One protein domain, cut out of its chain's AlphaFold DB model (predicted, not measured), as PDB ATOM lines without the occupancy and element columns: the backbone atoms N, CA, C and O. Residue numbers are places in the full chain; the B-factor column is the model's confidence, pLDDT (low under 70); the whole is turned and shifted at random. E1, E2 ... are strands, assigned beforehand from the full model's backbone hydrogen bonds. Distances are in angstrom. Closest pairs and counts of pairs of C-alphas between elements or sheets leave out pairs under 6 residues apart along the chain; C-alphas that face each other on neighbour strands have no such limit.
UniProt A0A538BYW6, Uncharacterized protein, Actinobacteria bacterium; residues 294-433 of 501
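AT A GLANCE: This is residues 294 to 433 of the 501 residues of an uncharacterized protein of Actinobacteria bacterium (UniProt A0A538BYW6). Little regular structure, mostly loops round a sandwich of two sheets only partly face to face: E1 E2 E3 covers the E4 side of the twisted sheet E4 E5 E6 E7. The printed part has 140 residues, 50 in seven strands, E1 to E7 along the chain, and no named helix: all strand. Each sheet is a meander, each strand the antiparallel neighbour of the one before. It is compact, radius of gyration of the C-alphas 14.7 A, spanning 44 by 34 by 23 A.

HOW THE PARTS SIT: E1, residues 306 to 309, and E2, 315 to 320, form a hairpin, with N 308 and O 316 within hydrogen-bond range, 3.0 A. E2 and E3, 337 to 342, form another, N 317 to O 340 2.8 A. E4, 362 to 370, bends by 67 degrees at residue 365; its closest C-alphas to E1 are Thr 369 and Ala 308, 5.2 A. Hairpins join E4 to E5, 375 to 383, N 367 to O 379 2.9 A; E5 to E6, 398 to 407, N 378 to O 404 2.9 A; and E6 to E7, 415 to 420, N 405 to O 417 2.9 A.

IN THESE COORDINATES: E1 begins at C-alpha 306 (33.707, 49.907, 33.634); E6 is 28.6 A long; E7 ends at C-alpha 420 (52.902, 56.351, 30.929).

THE WHOLE: The printed part has no cut. Links E2 to E3, E3 to E4 and E5 to E6 are long. Residues 430 to 433 have pLDDT under 70.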
ATOM      1  N   GLN A 294      40.838  33.626  33.989       93.69
ATOM      2  CA  GLN A 294      41.976  34.414  33.505       93.69
ATOM      3  C   GLN A 294      43.167  34.327  34.463       93.69
ATOM      4  O   GLN A 294      44.310  34.222  34.008       93.69
ATOM      5  N   SER A 295      42.896  34.385  35.769       95.12
ATOM      6  CA  SER A 295      43.860  34.269  36.864       95.12
ATOM      7  C   SER A 295      43.183  33.531  38.030       95.12
ATOM      8  O   SER A 295      42.292  34.107  38.660       95.12
ATOM      9  N   PRO A 296      43.570  32.278  38.334       95.06
ATOM     10  CA  PRO A 296      42.915  31.485  39.374       95.06
ATOM     11  C   PRO A 296      43.009  32.127  40.764       95.06
ATOM     12  O   PRO A 296      44.093  32.496  41.224       95.06
ATOM     13  N   GLY A 297      41.878  32.224  41.453       92.00
ATOM     14  CA  GLY A 297      41.681  32.936  42.712       92.00
ATOM     15  C   GLY A 297      41.428  34.437  42.549       92.00
ATOM     16  O   GLY A 297      41.471  35.157  43.553       92.00
ATOM     17  N   SER A 298      41.225  34.929  41.320       93.44
ATOM     18  CA  SER A 298      41.013  36.355  41.077       93.44
ATOM     19  C   SER A 298      39.547  36.788  41.124       93.44
ATOM     20  O   SER A 298      38.632  35.979  41.039       93.44
ATOM     21  N   ASN A 299      39.334  38.089  41.324       91.62
ATOM     22  CA  ASN A 299      38.016  38.720  41.305       91.62
ATOM     23  C   ASN A 299      38.086  40.144  40.728       91.62
ATOM     24  O   ASN A 299      39.157  40.666  40.401       91.62
ATOM     25  N   THR A 300      36.931  40.801  40.655       86.94
ATOM     26  CA  THR A 300      36.754  42.143  40.077       86.94
ATOM     27  C   THR A 300      37.044  43.310  41.036       86.94
ATOM     28  O   THR A 300      36.884  44.466  40.645       86.94
ATOM     29  N   ARG A 301      37.510  43.076  42.277       83.50
ATOM     30  CA  ARG A 301      37.678  44.122  43.320       83.50
ATOM     31  C   ARG A 301      38.923  45.006  43.139       83.50
ATOM     32  O   ARG A 301      39.649  45.296  44.097       83.50
ATOM     33  N   LEU A 302      39.175  45.461  41.916       83.06
ATOM     34  CA  LEU A 302      40.126  46.528  41.584       83.06
ATOM     35  C   LEU A 302      39.407  47.872  41.434       83.06
ATOM     36  O   LEU A 302      39.728  48.628  40.520       83.06
ATOM     37  N   LEU A 303      38.494  48.149  42.375       75.56
ATOM     38  CA  LEU A 303      37.398  49.125  42.351       75.56
ATOM     39  C   LEU A 303      36.121  48.542  41.717       75.56
ATOM     40  O   LEU A 303      35.338  47.938  42.448       75.56
ATOM     41  N   PHE A 304      35.952  48.618  40.399       85.00
ATOM     42  CA  PHE A 304      34.801  48.045  39.684       85.00
ATOM     43  C   PHE A 304      35.127  47.773  38.203       85.00
ATOM     44  O   PHE A 304      36.125  48.296  37.691       85.00
ATOM     45  N   PRO A 305      34.332  46.942  37.500       93.81
ATOM     46  CA  PRO A 305      34.318  46.944  36.039       93.81
ATOM     47  C   PRO A 305      33.769  48.280  35.507       93.81
ATOM     48  O   PRO A 305      33.003  48.958  36.183       93.81
ATOM     49  N   VAL A 306      34.149  48.666  34.291       95.69
ATOM     50  CA  VAL A 306      33.707  49.907  33.634       95.69
ATOM     51  C   VAL A 306      33.286  49.629  32.196       95.69
ATOM     52  O   VAL A 306      33.791  48.700  31.565       95.69
ATOM     53  N   ILE A 307      32.386  50.448  31.656       97.94
ATOM     54  CA  ILE A 307      31.860  50.298  30.298       97.94
ATOM     55  C   ILE A 307      31.941  51.619  29.525       97.94
ATOM     56  O   ILE A 307      31.816  52.696  30.101       97.94
ATOM     57  N   ALA A 308      32.166  51.531  28.215       98.19
ATOM     58  CA  ALA A 308      32.141  52.659  27.287       98.19
ATOM     59  C   ALA A 308      31.404  52.283  25.989       98.19
ATOM     60  O   ALA A 308      31.446  51.118  25.589       98.19
ATOM     61  N   LEU A 309      30.777  53.257  25.321       97.62
ATOM     62  CA  LEU A 309      30.183  53.115  23.980       97.62
ATOM     63  C   LEU A 309      30.952  53.968  22.969       97.62
ATOM     64  O   LEU A 309      31.256  55.126  23.263       97.62
ATOM     65  N   ASP A 310      31.262  53.414  21.795       97.44
ATOM     66  CA  ASP A 310      31.708  54.223  20.652       97.44
ATOM     67  C   ASP A 310      30.525  54.792  19.848       97.44
ATOM     68  O   ASP A 310      29.358  54.515  20.121       97.44
ATOM     69  N   GLN A 311      30.832  55.608  18.839       95.31
ATOM     70  CA  GLN A 311      29.844  56.235  17.951       95.31
ATOM     71  C   GLN A 311      29.030  55.250  17.092       95.31
ATOM     72  O   GLN A 311      28.010  55.660  16.536       95.31
ATOM     73  N   ALA A 312      29.446  53.984  16.995       96.25
ATOM     74  CA  ALA A 312      28.707  52.910  16.334       96.25
ATOM     75  C   ALA A 312      27.931  52.034  17.331       96.25
ATOM     76  O   ALA A 312      27.436  50.967  16.954       96.25
ATOM     77  N   ASP A 313      27.825  52.470  18.591       96.31
ATOM     78  CA  ASP A 313      27.193  51.748  19.693       96.31
ATOM     79  C   ASP A 313      27.811  50.364  19.964       96.31
ATOM     80  O   ASP A 313      27.153  49.461  20.500       96.31
ATOM     81  N   ASN A 314      29.093  50.171  19.640       98.19
ATOM     82  CA  ASN A 314      29.833  49.045  20.195       98.19
ATOM     83  C   ASN A 314      30.136  49.346  21.664       98.19
ATOM     84  O   ASN A 314      30.693  50.395  21.998       98.19
ATOM     85  N   ALA A 315      29.790  48.405  22.536       98.56
ATOM     86  CA  ALA A 315      30.110  48.468  23.949       98.56
ATOM     87  C   ALA A 315      31.460  47.815  24.227       98.56
ATOM     88  O   ALA A 315      31.755  46.740  23.705       98.56
ATOM     89  N   TYR A 316      32.240  48.437  25.105       98.69
ATOM     90  CA  TYR A 316      33.528  47.946  25.582       98.69
ATOM     91  C   TYR A 316      33.483  47.807  27.097       98.69
ATOM     92  O   TYR A 316      33.422  48.807  27.806       98.69
ATOM     93  N   MET A 317      33.531  46.571  27.583       98.38
ATOM     94  CA  MET A 317      33.645  46.249  29.001       98.38
ATOM     95  C   MET A 317      35.120  46.170  29.367       98.38
ATOM     96  O   MET A 317      35.864  45.461  28.695       98.38
ATOM     97  N   VAL A 318      35.541  46.842  30.433       98.12
ATOM     98  CA  VAL A 318      36.917  46.846  30.933       98.12
ATOM     99  C   VAL A 318      36.912  46.481  32.411       98.12
ATOM    100  O   VAL A 318      36.116  46.988  33.192       98.12
ATOM    101  N   TRP A 319      37.826  45.612  32.818       96.88
ATOM    102  CA  TRP A 319      37.976  45.192  34.211       96.88
ATOM    103  C   TRP A 319      39.444  44.903  34.504       96.88
ATOM    104  O   TRP A 319      40.302  44.957  33.616       96.88
ATOM    105  N   GLY A 320      39.747  44.556  35.751       95.19
ATOM    106  CA  GLY A 320      41.014  43.912  36.047       95.19
ATOM    107  C   GLY A 320      40.886  42.744  37.011       95.19
ATOM    108  O   GLY A 320      39.871  42.575  37.682       95.19
ATOM    109  N   THR A 321      41.928  41.923  37.043       94.81
ATOM    110  CA  THR A 321      41.997  40.654  37.778       94.81
ATOM    111  C   THR A 321      42.709  40.838  39.119       94.81
ATOM    112  O   THR A 321      43.934  40.730  39.217       94.81
ATOM    113  N   ARG A 322      41.974  41.129  40.196       93.25
ATOM    114  CA  ARG A 322      42.561  41.179  41.545       93.25
ATOM    115  C   ARG A 322      42.905  39.771  42.000       93.25
ATOM    116  O   ARG A 322      41.986  39.010  42.261       93.25
ATOM    117  N   ASN A 323      44.180  39.449  42.196       94.12
ATOM    118  CA  ASN A 323      44.575  38.163  42.772       94.12
ATOM    119  C   ASN A 323      45.432  38.381  44.021       94.12
ATOM    120  O   ASN A 323      46.619  38.666  43.925       94.12
ATOM    121  N   ASP A 324      44.846  38.251  45.211       91.62
ATOM    122  CA  ASP A 324      45.598  38.455  46.455       91.62
ATOM    123  C   ASP A 324      46.572  37.292  46.766       91.62
ATOM    124  O   ASP A 324      47.481  37.453  47.583       91.62
ATOM    125  N   GLY A 325      46.426  36.140  46.101       93.75
ATOM    126  CA  GLY A 325      47.307  34.974  46.241       93.75
ATOM    127  C   GLY A 325      48.476  34.929  45.250       93.75
ATOM    128  O   GLY A 325      49.344  34.066  45.379       93.75
ATOM    129  N   ALA A 326      48.522  35.842  44.275       95.50
ATOM    130  CA  ALA A 326      49.544  35.870  43.235       95.50
ATOM    131  C   ALA A 326      50.002  37.297  42.908       95.50
ATOM    132  O   ALA A 326      49.329  38.289  43.181       95.50
ATOM    133  N   THR A 327      51.168  37.396  42.282       95.88
ATOM    134  CA  THR A 327      51.677  38.638  41.693       95.88
ATOM    135  C   THR A 327      51.977  38.388  40.226       95.88
ATOM    136  O   THR A 327      52.017  37.238  39.785       95.88
ATOM    137  N   GLN A 328      52.227  39.443  39.451       96.25
ATOM    138  CA  GLN A 328      52.512  39.288  38.020       96.25
ATOM    139  C   GLN A 328      53.700  38.345  37.736       96.25
ATOM    140  O   GLN A 328      53.753  37.710  36.679       96.25
ATOM    141  N   SER A 329      54.644  38.243  38.678       96.56
ATOM    142  CA  SER A 329      55.806  37.357  38.581       96.56
ATOM    143  C   SER A 329      55.486  35.868  38.747       96.56
ATOM    144  O   SER A 329      56.248  35.041  38.247       96.56
ATOM    145  N   THR A 330      54.390  35.519  39.429       97.19
ATOM    146  CA  THR A 330      53.962  34.127  39.649       97.19
ATOM    147  C   THR A 330      52.785  33.730  38.764       97.19
ATOM    148  O   THR A 330      52.699  32.576  38.352       97.19
ATOM    149  N   ASP A 331      51.927  34.687  38.421       97.25
ATOM    150  CA  ASP A 331      50.866  34.558  37.430       97.25
ATOM    151  C   ASP A 331      50.853  35.811  36.548       97.25
ATOM    152  O   ASP A 331      50.504  36.905  36.987       97.25
ATOM    153  N   HIS A 332      51.187  35.645  35.268       95.12
ATOM    154  CA  HIS A 332      51.241  36.746  34.311       95.12
ATOM    155  C   HIS A 332      49.910  37.491  34.136       95.12
ATOM    156  O   HIS A 332      49.927  38.611  33.611       95.12
ATOM    157  N   ASN A 333      48.782  36.902  34.537       96.44
ATOM    158  CA  ASN A 333      47.453  37.500  34.482       96.44
ATOM    159  C   ASN A 333      46.958  38.040  35.826       96.44
ATOM    160  O   ASN A 333      45.888  38.640  35.848       96.44
ATOM    161  N   ALA A 334      47.721  37.920  36.912       96.12
ATOM    162  CA  ALA A 334      47.393  38.584  38.168       96.12
ATOM    163  C   ALA A 334      47.584  40.108  38.047       96.12
ATOM    164  O   ALA A 334      48.597  40.585  37.521       96.12
ATOM    165  N   TRP A 335      46.622  40.880  38.557       96.00
ATOM    166  CA  TRP A 335      46.633  42.350  38.584       96.00
ATOM    167  C   TRP A 335      46.733  42.990  37.196       96.00
ATOM    168  O   TRP A 335      47.476  43.957  37.003       96.00
ATOM    169  N   GLN A 336      46.037  42.436  36.201       97.06
ATOM    170  CA  GLN A 336      46.073  42.913  34.815       97.06
ATOM    171  C   GLN A 336      44.744  43.529  34.399       97.06
ATOM    172  O   GLN A 336      43.701  43.168  34.931       97.06
ATOM    173  N   ILE A 337      44.802  44.456  33.442       97.81
ATOM    174  CA  ILE A 337      43.625  45.102  32.858       97.81
ATOM    175  C   ILE A 337      43.264  44.389  31.559       97.81
ATOM    176  O   ILE A 337      44.130  44.166  30.704       97.81
ATOM    177  N   PHE A 338      41.988  44.066  31.406       97.69
ATOM    178  CA  PHE A 338      41.421  43.398  30.242       97.69
ATOM    179  C   PHE A 338      40.229  44.183  29.712       97.69
ATOM    180  O   PHE A 338      39.642  44.993  30.429       97.69
ATOM    181  N   TYR A 339      39.868  43.915  28.462       98.31
ATOM    182  CA  TYR A 339      38.596  44.347  27.913       98.31
ATOM    183  C   TYR A 339      37.938  43.274  27.043       98.31
ATOM    184  O   TYR A 339      38.589  42.329  26.594       98.31
ATOM    185  N   SER A 340      36.643  43.435  26.796       98.50
ATOM    186  CA  SER A 340      35.857  42.702  25.804       98.50
ATOM    187  C   SER A 340      34.899  43.673  25.121       98.50
ATOM    188  O   SER A 340      34.544  44.697  25.705       98.50
ATOM    189  N   TYR A 341      34.491  43.378  23.890       98.62
ATOM    190  CA  TYR A 341      33.543  44.188  23.134       98.62
ATOM    191  C   TYR A 341      32.299  43.400  22.714       98.62
ATOM    192  O   TYR A 341      32.343  42.173  22.558       98.62
ATOM    193  N   ALA A 342      31.205  44.122  22.493       98.69
ATOM    194  CA  ALA A 342      29.973  43.613  21.903       98.69
ATOM    195  C   ALA A 342      29.275  44.704  21.081       98.69
ATOM    196  O   ALA A 342      29.187  45.851  21.510       98.69
ATOM    197  N   ALA A 343      28.722  44.332  19.930       97.75
ATOM    198  CA  ALA A 343      27.773  45.172  19.201       97.75
ATOM    199  C   ALA A 343      26.344  44.951  19.729       97.75
ATOM    200  O   ALA A 343      26.086  43.963  20.429       97.75
ATOM    201  N   LYS A 344      25.391  45.814  19.342       96.06
ATOM    202  CA  LYS A 344      23.950  45.607  19.596       96.06
ATOM    203  C   LYS A 344      23.524  44.166  19.226       96.06
ATOM    204  O   LYS A 344      23.921  43.671  18.169       96.06
ATOM    205  N   PRO A 345      22.705  43.480  20.048       96.88
ATOM    206  CA  PRO A 345      22.026  43.962  21.256       96.88
ATOM    207  C   PRO A 345      22.839  43.756  22.555       96.88
ATOM    208  O   PRO A 345      22.252  43.638  23.623       96.88
ATOM    209  N   TRP A 346      24.171  43.664  22.473       98.19
ATOM    210  CA  TRP A 346      25.102  43.540  23.611       98.19
ATOM    211  C   TRP A 346      24.935  42.277  24.468       98.19
ATOM    212  O   TRP A 346      25.364  42.214  25.618       98.19
ATOM    213  N   THR A 347      24.344  41.229  23.894       97.94
ATOM    214  CA  THR A 347      24.130  39.936  24.567       97.94
ATOM    215  C   THR A 347      25.206  38.894  24.256       97.94
ATOM    216  O   THR A 347      25.159  37.793  24.796       97.94
ATOM    217  N   SER A 348      26.147  39.193  23.356       97.88
ATOM    218  CA  SER A 348      27.230  38.289  22.958       97.88
ATOM    219  C   SER A 348      28.535  39.062  22.900       97.88
ATOM    220  O   SER A 348      28.669  39.991  22.106       97.88
ATOM    221  N   TRP A 349      29.494  38.643  23.715       98.50
ATOM    222  CA  TRP A 349      30.742  39.359  23.935       98.50
ATOM    223  C   TRP A 349      31.936  38.596  23.370       98.50
ATOM    224  O   TRP A 349      31.933  37.367  23.275       98.50
ATOM    225  N   SER A 350      32.962  39.340  22.972       98.50
ATOM    226  CA  SER A 350      34.228  38.779  22.506       98.50
ATOM    227  C   SER A 350      34.992  38.050  23.624       98.50
ATOM    228  O   SER A 350      34.732  38.248  24.813       98.50
ATOM    229  N   ALA A 351      35.991  37.245  23.255       97.19
ATOM    230  CA  ALA A 351      36.947  36.730  24.232       97.19
ATOM    231  C   ALA A 351      37.763  37.887  24.855       97.19
ATOM    232  O   ALA A 351      38.108  38.824  24.131       97.19
ATOM    233  N   PRO A 352      38.119  37.820  26.153       97.25
ATOM    234  CA  PRO A 352      38.942  38.835  26.800       97.25
ATOM    235  C   PRO A 352      40.249  39.141  26.065       97.25
ATOM    236  O   PRO A 352      41.007  38.237  25.699       97.25
ATOM    237  N   VAL A 353      40.559  40.427  25.934       97.50
ATOM    238  CA  VAL A 353      41.823  40.935  25.402       97.50
ATOM    239  C   VAL A 353      42.565  41.683  26.502       97.50
ATOM    240  O   VAL A 353      42.050  42.623  27.104       97.50
ATOM    241  N   LYS A 354      43.810  41.284  26.761       96.94
ATOM    242  CA  LYS A 354      44.673  41.937  27.748       96.94
ATOM    243  C   LYS A 354      45.188  43.282  27.230       96.94
ATOM    244  O   LYS A 354      45.773  43.340  26.149       96.94
ATOM    245  N   LEU A 355      45.028  44.338  28.027       97.19
ATOM    246  CA  LEU A 355      45.490  45.697  27.721       97.19
ATOM    247  C   LEU A 355      46.843  46.014  28.349       97.19
ATOM    248  O   LEU A 355      47.706  46.611  27.704       97.19
ATOM    249  N   SER A 356      47.023  45.646  29.619       97.06
ATOM    250  CA  SER A 356      48.210  46.029  30.375       97.06
ATOM    251  C   SER A 356      49.436  45.211  29.978       97.06
ATOM    252  O   SER A 356      49.399  43.988  29.812       97.06
ATOM    253  N   SER A 357      50.562  45.905  29.863       95.88
ATOM    254  CA  SER A 357      51.866  45.331  29.549       95.88
ATOM    255  C   SER A 357      52.986  46.048  30.308       95.88
ATOM    256  O   SER A 357      52.817  47.168  30.807       95.88
ATOM    257  N   GLY A 358      54.159  45.412  30.393       95.06
ATOM    258  CA  GLY A 358      55.353  46.037  30.963       95.06
ATOM    259  C   GLY A 358      55.650  47.384  30.278       95.06
ATOM    260  O   GLY A 358      55.551  47.475  29.055       95.06
ATOM    261  N   PRO A 359      56.001  48.448  31.024       94.62
ATOM    262  CA  PRO A 359      56.446  48.453  32.422       94.62
ATOM    263  C   PRO A 359      55.324  48.574  33.473       94.62
ATOM    264  O   PRO A 359      55.617  48.822  34.640       94.62
ATOM    265  N   SER A 360      54.055  48.420  33.090       95.94
ATOM    266  CA  SER A 360      52.910  48.403  34.005       95.94
ATOM    267  C   SER A 360      52.600  46.967  34.438       95.94
ATOM    268  O   SER A 360      51.738  46.294  33.874       95.94
ATOM    269  N   ASN A 361      53.373  46.465  35.397       96.44
ATOM    270  CA  ASN A 361      53.376  45.057  35.776       96.44
ATOM    271  C   ASN A 361      52.225  44.686  36.709       96.44
ATOM    272  O   ASN A 361      51.683  43.603  36.555       96.44
ATOM    273  N   GLN A 362      51.818  45.555  37.631       95.38
ATOM    274  CA  GLN A 362      50.623  45.347  38.455       95.38
ATOM    275  C   GLN A 362      49.747  46.594  38.400       95.38
ATOM    276  O   GLN A 362      50.258  47.716  38.458       95.38
ATOM    277  N   ASN A 363      48.443  46.389  38.226       95.19
ATOM    278  CA  ASN A 363      47.506  47.407  37.766       95.19
ATOM    279  C   ASN A 363      46.243  47.411  38.625       95.19
ATOM    280  O   ASN A 363      45.808  46.354  39.078       95.19
ATOM    281  N   VAL A 364      45.656  48.588  38.841       93.00
ATOM    282  CA  VAL A 364      44.422  48.767  39.623       93.00
ATOM    283  C   VAL A 364      43.580  49.912  39.058       93.00
ATOM    284  O   VAL A 364      44.136  50.811  38.421       93.00
ATOM    285  N   MET A 365      42.278  49.909  39.370       90.19
ATOM    286  CA  MET A 365      41.335  50.998  39.087       90.19
ATOM    287  C   MET A 365      41.340  51.382  37.604       90.19
ATOM    288  O   MET A 365      41.876  52.434  37.271       90.19
ATOM    289  N   PRO A 366      40.855  50.527  36.688       94.06
ATOM    290  CA  PRO A 366      40.693  50.937  35.304       94.06
ATOM    291  C   PRO A 366      39.563  51.966  35.157       94.06
ATOM    292  O   PRO A 366      38.582  51.934  35.892       94.06
ATOM    293  N   TRP A 367      39.686  52.844  34.166       94.31
ATOM    294  CA  TRP A 367      38.596  53.684  33.666       94.31
ATOM    295  C   TRP A 367      38.674  53.773  32.144       94.31
ATOM    296  O   TRP A 367      39.769  53.687  31.578       94.31
ATOM    297  N   ALA A 368      37.536  53.933  31.473       95.56
ATOM    298  CA  ALA A 368      37.458  53.856  30.021       95.56
ATOM    299  C   ALA A 368      36.595  54.965  29.415       95.56
ATOM    300  O   ALA A 368      35.659  55.461  30.033       95.56
ATOM    301  N   THR A 369      36.918  55.334  28.179       95.12
ATOM    302  CA  THR A 369      36.041  56.096  27.288       95.12
ATOM    303  C   THR A 369      36.200  55.573  25.868       95.12
ATOM    304  O   THR A 369      37.255  55.040  25.514       95.12
ATOM    305  N   ALA A 370      35.185  55.758  25.039       96.00
ATOM    306  CA  ALA A 370      35.227  55.405  23.631       96.00
ATOM    307  C   ALA A 370      34.781  56.596  22.775       96.00
ATOM    308  O   ALA A 370      34.076  57.493  23.238       96.00
ATOM    309  N   GLY A 371      35.308  56.653  21.554       91.94
ATOM    310  CA  GLY A 371      35.147  57.784  20.640       91.94
ATOM    311  C   GLY A 371      34.563  57.327  19.313       91.94
ATOM    312  O   GLY A 371      33.498  56.717  19.274       91.94
ATOM    313  N   ALA A 372      35.265  57.614  18.216       95.56
ATOM    314  CA  ALA A 372      34.914  57.060  16.908       95.56
ATOM    315  C   ALA A 372      34.916  55.516  16.901       95.56
ATOM    316  O   ALA A 372      35.572  54.886  17.730       95.56
ATOM    317  N   ASP A 373      34.240  54.927  15.918       97.06
ATOM    318  CA  ASP A 373      34.082  53.480  15.735       97.06
ATOM    319  C   ASP A 373      35.399  52.712  15.938       97.06
ATOM    320  O   ASP A 373      36.435  53.015  15.322       97.06
ATOM    321  N   GLY A 374      35.376  51.721  16.829       96.88
ATOM    322  CA  GLY A 374      36.538  50.885  17.120       96.88
ATOM    323  C   GLY A 374      37.654  51.594  17.897       96.88
ATOM    324  O   GLY A 374      38.767  51.054  17.962       96.88
ATOM    325  N   ARG A 375      37.425  52.797  18.448       97.62
ATOM    326  CA  ARG A 375      38.398  53.531  19.275       97.62
ATOM    327  C   ARG A 375      38.019  53.522  20.747       97.62
ATOM    328  O   ARG A 375      37.026  54.118  21.153       97.62
ATOM    329  N   LEU A 376      38.907  52.942  21.545       98.38
ATOM    330  CA  LEU A 376      38.779  52.834  22.994       98.38
ATOM    331  C   LEU A 376      40.034  53.412  23.663       98.38
ATOM    332  O   LEU A 376      41.161  53.068  23.301       98.38
ATOM    333  N   GLY A 377      39.846  54.284  24.647       97.12
ATOM    334  CA  GLY A 377      40.891  54.757  25.547       97.12
ATOM    335  C   GLY A 377      40.675  54.177  26.939       97.12
ATOM    336  O   GLY A 377      39.593  54.317  27.503       97.12
ATOM    337  N   VAL A 378      41.703  53.551  27.511       97.56
ATOM    338  CA  VAL A 378      41.644  52.958  28.855       97.56
ATOM    339  C   VAL A 378      42.814  53.429  29.694       97.56
ATOM    340  O   VAL A 378      43.967  53.283  29.294       97.56
ATOM    341  N   VAL A 379      42.534  53.949  30.880       94.81
ATOM    342  CA  VAL A 379      43.533  54.385  31.858       94.81
ATOM    343  C   VAL A 379      43.496  53.516  33.101       94.81
ATOM    344  O   VAL A 379      42.457  52.968  33.445       94.81
ATOM    345  N   TRP A 380      44.628  53.393  33.787       94.75
ATOM    346  CA  TRP A 380      44.719  52.713  35.082       94.75
ATOM    347  C   TRP A 380      45.932  53.205  35.876       94.75
ATOM    348  O   TRP A 380      46.863  53.806  35.319       94.75
ATOM    349  N   TYR A 381      45.960  52.913  37.177       93.19
ATOM    350  CA  TYR A 381      47.193  53.033  37.951       93.19
ATOM    351  C   TYR A 381      48.037  51.781  37.799       93.19
ATOM    352  O   TYR A 381      47.548  50.671  37.990       93.19
ATOM    353  N   GLY A 382      49.322  51.967  37.524       94.62
ATOM    354  CA  GLY A 382      50.259  50.875  37.321       94.62
ATOM    355  C   GLY A 382      51.582  51.071  38.042       94.62
ATOM    356  O   GLY A 382      52.098  52.189  38.150       94.62
ATOM    357  N   THR A 383      52.166  49.964  38.486       94.81
ATOM    358  CA  THR A 383      53.523  49.910  39.034       94.81
ATOM    359  C   THR A 383      54.393  48.934  38.246       94.81
ATOM    360  O   THR A 383      53.893  47.977  37.659       94.81
ATOM    361  N   ASN A 384      55.703  49.183  38.207       95.19
ATOM    362  CA  ASN A 384      56.673  48.255  37.623       95.19
ATOM    363  C   ASN A 384      57.069  47.130  38.590       95.19
ATOM    364  O   ASN A 384      57.771  46.207  38.180       95.19
ATOM    365  N   ASP A 385      56.627  47.189  39.845       94.94
ATOM    366  CA  ASP A 385      56.758  46.074  40.772       94.94
ATOM    367  C   ASP A 385      55.889  44.903  40.304       94.94
ATOM    368  O   ASP A 385      54.678  45.039  40.131       94.94
ATOM    369  N   SER A 386      56.519  43.756  40.081       95.94
ATOM    370  CA  SER A 386      55.867  42.514  39.668       95.94
ATOM    371  C   SER A 386      55.845  41.450  40.762       95.94
ATOM    372  O   SER A 386      55.293  40.378  40.525       95.94
ATOM    373  N   THR A 387      56.495  41.687  41.904       96.00
ATOM    374  CA  THR A 387      56.831  40.638  42.879       96.00
ATOM    375  C   THR A 387      56.119  40.782  44.211       96.00
ATOM    376  O   THR A 387      55.935  39.766  44.873       96.00
ATOM    377  N   HIS A 388      55.708  41.992  44.594       93.94
ATOM    378  CA  HIS A 388      55.016  42.227  45.866       93.94
ATOM    379  C   HIS A 388      53.524  42.443  45.660       93.94
ATOM    380  O   HIS A 388      53.108  43.104  44.705       93.94
ATOM    381  N   ASN A 389      52.715  41.915  46.571       90.69
ATOM    382  CA  ASN A 389      51.273  42.073  46.540       90.69
ATOM    383  C   ASN A 389      50.895  43.553  46.802       90.69
ATOM    384  O   ASN A 389      51.172  44.083  47.883       90.69
ATOM    385  N   PRO A 390      50.207  44.227  45.860       86.81
ATOM    386  CA  PRO A 390      49.900  45.656  45.958       86.81
ATOM    387  C   PRO A 390      48.846  46.009  47.028       86.81
ATOM    388  O   PRO A 390      48.680  47.194  47.356       86.81
ATOM    389  N   SER A 391      48.129  45.016  47.567       82.25
ATOM    390  CA  SER A 391      47.137  45.155  48.647       82.25
ATOM    391  C   SER A 391      47.753  45.064  50.027       82.25
ATOM    392  O   SER A 391      47.319  45.757  50.951       82.25
ATOM    393  N   THR A 392      48.713  44.162  50.208       84.88
ATOM    394  CA  THR A 392      49.163  43.756  51.543       84.88
ATOM    395  C   THR A 392      50.574  44.232  51.858       84.88
ATOM    396  O   THR A 392      50.841  44.561  53.019       84.88
ATOM    397  N   GLU A 393      51.433  44.388  50.851       86.88
ATOM    398  CA  GLU A 393      52.851  44.708  51.016       86.88
ATOM    399  C   GLU A 393      53.157  46.168  50.650       86.88
ATOM    400  O   GLU A 393      52.754  46.678  49.604       86.88
ATOM    401  N   ASP A 394      53.876  46.860  51.540       84.94
ATOM    402  CA  ASP A 394      54.323  48.240  51.329       84.94
ATOM    403  C   ASP A 394      55.823  48.300  51.104       84.94
ATOM    404  O   ASP A 394      56.618  48.383  52.043       84.94
ATOM    405  N   VAL A 395      56.216  48.272  49.840       88.62
ATOM    406  CA  VAL A 395      57.619  48.424  49.448       88.62
ATOM    407  C   VAL A 395      57.900  49.823  48.907       88.62
ATOM    408  O   VAL A 395      58.917  50.044  48.255       88.62
ATOM    409  N   HIS A 396      57.008  50.785  49.191       87.50
ATOM    410  CA  HIS A 396      57.082  52.157  48.684       87.50
ATOM    411  C   HIS A 396      57.161  52.222  47.147       87.50
ATOM    412  O   HIS A 396      57.798  53.111  46.575       87.50
ATOM    413  N   GLN A 397      56.503  51.283  46.463       89.38
ATOM    414  CA  GLN A 397      56.461  51.213  45.009       89.38
ATOM    415  C   GLN A 397      55.793  52.452  44.415       89.38
ATOM    416  O   GLN A 397      54.813  52.977  44.944       89.38
ATOM    417  N   ALA A 398      56.328  52.915  43.291       91.69
ATOM    418  CA  ALA A 398      55.771  54.035  42.556       91.69
ATOM    419  C   ALA A 398      54.540  53.599  41.751       91.69
ATOM    420  O   ALA A 398      54.602  52.629  40.990       91.69
ATOM    421  N   TRP A 399      53.460  54.373  41.856       92.19
ATOM    422  CA  TRP A 399      52.257  54.223  41.040       92.19
ATOM    423  C   TRP A 399      52.161  55.352  40.023       92.19
ATOM    424  O   TRP A 399      52.067  56.528  40.380       92.19
ATOM    425  N   ASN A 400      52.172  54.986  38.747       92.25
ATOM    426  CA  ASN A 400      52.009  55.894  37.617       92.25
ATOM    427  C   ASN A 400      50.617  55.723  37.009       92.25
ATOM    428  O   ASN A 400      49.947  54.729  37.278       92.25
ATOM    429  N   VAL A 401      50.200  56.673  36.177       91.75
ATOM    430  CA  VAL A 401      49.002  56.518  35.344       91.75
ATOM    431  C   VAL A 401      49.440  56.057  33.967       91.75
ATOM    432  O   VAL A 401      50.299  56.688  33.347       91.75
ATOM    433  N   TYR A 402      48.850  54.972  33.494       93.69
ATOM    434  CA  TYR A 402      49.038  54.483  32.138       93.69
ATOM    435  C   TYR A 402      47.768  54.701  31.327       93.69
ATOM    436  O   TYR A 402      46.679  54.719  31.888       93.69
ATOM    437  N   LEU A 403      47.932  54.871  30.017       95.00
ATOM    438  CA  LEU A 403      46.859  54.912  29.026       95.00
ATOM    439  C   LEU A 403      47.156  53.867  27.951       95.00
ATOM    440  O   LEU A 403      48.236  53.920  27.359       95.00
ATOM    441  N   ALA A 404      46.205  52.979  27.670       96.44
ATOM    442  CA  ALA A 404      46.107  52.251  26.410       96.44
ATOM    443  C   ALA A 404      45.136  52.964  25.469       96.44
ATOM    444  O   ALA A 404      43.955  53.098  25.776       96.44
ATOM    445  N   MET A 405      45.628  53.357  24.298       95.44
ATOM    446  CA  MET A 405      44.774  53.674  23.156       95.44
ATOM    447  C   MET A 405      44.650  52.425  22.291       95.44
ATOM    448  O   MET A 405      45.662  51.867  21.857       95.44
ATOM    449  N   VAL A 406      43.418  51.997  22.053       97.62
ATOM    450  CA  VAL A 406      43.075  50.808  21.277       97.62
ATOM    451  C   VAL A 406      42.349  51.247  20.012       97.62
ATOM    452  O   VAL A 406      41.418  52.049  20.064       97.62
ATOM    453  N   THR A 407      42.791  50.733  18.869       97.06
ATOM    454  CA  THR A 407      42.141  50.936  17.566       97.06
ATOM    455  C   THR A 407      41.727  49.596  16.980       97.06
ATOM    456  O   THR A 407      42.408  48.593  17.218       97.06
ATOM    457  N   SER A 408      40.616  49.584  16.237       97.25
ATOM    458  CA  SER A 408      39.926  48.343  15.852       97.25
ATOM    459  C   SER A 408      39.601  47.490  17.084       97.25
ATOM    460  O   SER A 408      39.796  46.271  17.086       97.25
ATOM    461  N   ALA A 409      39.196  48.170  18.164       98.00
ATOM    462  CA  ALA A 409      38.900  47.576  19.460       98.00
ATOM    463  C   ALA A 409      37.743  46.568  19.382       98.00
ATOM    464  O   ALA A 409      37.720  45.625  20.165       98.00
ATOM    465  N   ASP A 410      36.852  46.746  18.411       97.50
ATOM    466  CA  ASP A 410      35.696  45.934  18.027       97.50
ATOM    467  C   ASP A 410      36.055  44.705  17.166       97.50
ATOM    468  O   ASP A 410      35.203  44.115  16.501       97.50
ATOM    469  N   THR A 411      37.330  44.305  17.140       96.50
ATOM    470  CA  THR A 411      37.805  43.177  16.329       96.50
ATOM    471  C   THR A 411      38.676  42.212  17.138       96.50
ATOM    472  O   THR A 411      39.238  42.589  18.165       96.50
ATOM    473  N   PRO A 412      38.864  40.956  16.685       91.94
ATOM    474  CA  PRO A 412      39.752  40.002  17.360       91.94
ATOM    475  C   PRO A 412      41.247  40.365  17.320       91.94
ATOM    476  O   PRO A 412      42.049  39.696  17.967       91.94
ATOM    477  N   ALA A 413      41.646  41.366  16.529       94.38
ATOM    478  CA  ALA A 413      43.042  41.755  16.334       94.38
ATOM    479  C   ALA A 413      43.229  43.275  16.510       94.38
ATOM    480  O   ALA A 413      43.580  43.967  15.550       94.38
ATOM    481  N   PRO A 414      42.997  43.806  17.723       97.06
ATOM    482  CA  PRO A 414      43.122  45.230  17.992       97.06
ATOM    483  C   PRO A 414      44.585  45.682  17.956       97.06
ATOM    484  O   PRO A 414      45.506  44.937  18.306       97.06
ATOM    485  N   ALA A 415      44.809  46.945  17.600       97.00
ATOM    486  CA  ALA A 415      46.105  47.590  17.769       97.00
ATOM    487  C   ALA A 415      46.111  48.410  19.066       97.00
ATOM    488  O   ALA A 415      45.351  49.369  19.200       97.00
ATOM    489  N   ILE A 416      46.983  48.028  20.005       96.31
ATOM    490  CA  ILE A 416      47.081  48.602  21.355       96.31
ATOM    491  C   ILE A 416      48.376  49.409  21.482       96.31
ATOM    492  O   ILE A 416      49.472  48.899  21.231       96.31
ATOM    493  N   GLN A 417      48.263  50.659  21.928       95.06
ATOM    494  CA  GLN A 417      49.397  51.510  22.268       95.06
ATOM    495  C   GLN A 417      49.307  51.974  23.723       95.06
ATOM    496  O   GLN A 417      48.463  52.798  24.062       95.06
ATOM    497  N   GLN A 418      50.233  51.497  24.558       94.00
ATOM    498  CA  GLN A 418      50.343  51.889  25.963       94.00
ATOM    499  C   GLN A 418      51.402  52.981  26.169       94.00
ATOM    500  O   GLN A 418      52.517  52.876  25.646       94.00
ATOM    501  N   ILE A 419      51.101  53.990  26.988       92.12
ATOM    502  CA  ILE A 419      52.081  54.975  27.469       92.12
ATOM    503  C   ILE A 419      51.907  55.274  28.960       92.12
ATOM    504  O   ILE A 419      50.808  55.167  29.494       92.12
ATOM    505  N   ASN A 420      52.989  55.685  29.627       91.38
ATOM    506  CA  ASN A 420      52.902  56.351  30.929       91.38
ATOM    507  C   ASN A 420      52.542  57.823  30.692       91.38
ATOM    508  O   ASN A 420      53.246  58.530  29.965       91.38
ATOM    509  N   VAL A 421      51.438  58.260  31.285       87.38
ATOM    510  CA  VAL A 421      50.862  59.592  31.102       87.38
ATOM    511  C   VAL A 421      51.552  60.635  31.981       87.38
ATOM    512  O   VAL A 421      51.702  61.795  31.590       87.38
ATOM    513  N   ALA A 422      51.997  60.233  33.169       76.19
ATOM    514  CA  ALA A 422      52.529  61.142  34.169       76.19
ATOM    515  C   ALA A 422      54.061  61.197  34.121       76.19
ATOM    516  O   ALA A 422      54.750  60.184  34.014       76.19
ATOM    517  N   ARG A 423      54.628  62.400  34.263       79.50
ATOM    518  CA  ARG A 423      56.091  62.574  34.379       79.50
ATOM    519  C   ARG A 423      56.641  62.137  35.735       79.50
ATOM    520  O   ARG A 423      57.847  61.959  35.875       79.50
ATOM    521  N   HIS A 424      55.774  62.020  36.732       83.38
ATOM    522  CA  HIS A 424      56.103  61.596  38.082       83.38
ATOM    523  C   HIS A 424      55.033  60.623  38.585       83.38
ATOM    524  O   HIS A 424      53.882  60.725  38.155       83.38
ATOM    525  N   PRO A 425      55.373  59.737  39.532       87.62
ATOM    526  CA  PRO A 425      54.377  58.910  40.195       87.62
ATOM    527  C   PRO A 425      53.282  59.774  40.826       87.62
ATOM    528  O   PRO A 425      53.552  60.861  41.352       87.62
ATOM    529  N   MET A 426      52.046  59.294  40.754       82.31
ATOM    530  CA  MET A 426      50.907  59.909  41.436       82.31
ATOM    531  C   MET A 426      50.894  59.545  42.920       82.31
ATOM    532  O   MET A 426      50.416  60.322  43.738       82.31
ATOM    533  N   HIS A 427      51.448  58.382  43.271       80.38
ATOM    534  CA  HIS A 427      51.441  57.846  44.629       80.38
ATOM    535  C   HIS A 427      52.630  56.910  44.869       80.38
ATOM    536  O   HIS A 427      53.198  56.372  43.914       80.38
ATOM    537  N   TYR A 428      52.972  56.702  46.141       85.06
ATOM    538  CA  TYR A 428      53.972  55.733  46.591       85.06
ATOM    539  C   TYR A 428      53.400  54.845  47.699       85.06
ATOM    540  O   TYR A 428      52.697  55.338  48.577       85.06
ATOM    541  N   GLY A 429      53.759  53.563  47.684       78.94
ATOM    542  CA  GLY A 429      53.348  52.588  48.700       78.94
ATOM    543  C   GLY A 429      52.044  51.874  48.356       78.94
ATOM    544  O   GLY A 429      51.660  51.794  47.186       78.94
ATOM    545  N   ARG A 430      51.360  51.317  49.360       67.75
ATOM    546  CA  ARG A 430      50.152  50.494  49.148       67.75
ATOM    547  C   ARG A 430      49.024  51.264  48.447       67.75
ATOM    548  O   ARG A 430      48.805  52.443  48.724       67.75
ATOM    549  N   ARG A 431      48.294  50.580  47.553       55.06
ATOM    550  CA  ARG A 431      47.096  51.101  46.849       55.06
ATOM    551  C   ARG A 431      45.870  50.206  46.987       55.06
ATOM    552  O   ARG A 431      44.770  50.730  46.917       55.06
ATOM    553  N   ALA A 432      46.025  48.889  47.161       45.75
ATOM    554  CA  ALA A 432      44.888  47.968  47.052       45.75
ATOM    555  C   ALA A 432      44.172  47.645  48.382       45.75
ATOM    556  O   ALA A 432      43.396  46.685  48.460       45.75
ATOM    557  N   ARG A 433      44.363  48.492  49.407       38.09
ATOM    558  CA  ARG A 433      43.401  48.613  50.510       38.09
ATOM    559  C   ARG A 433      42.393  49.722  50.207       38.09
ATOM    560  O   ARG A 433      42.775  50.876  50.078       38.09
TER     561      ARG A 433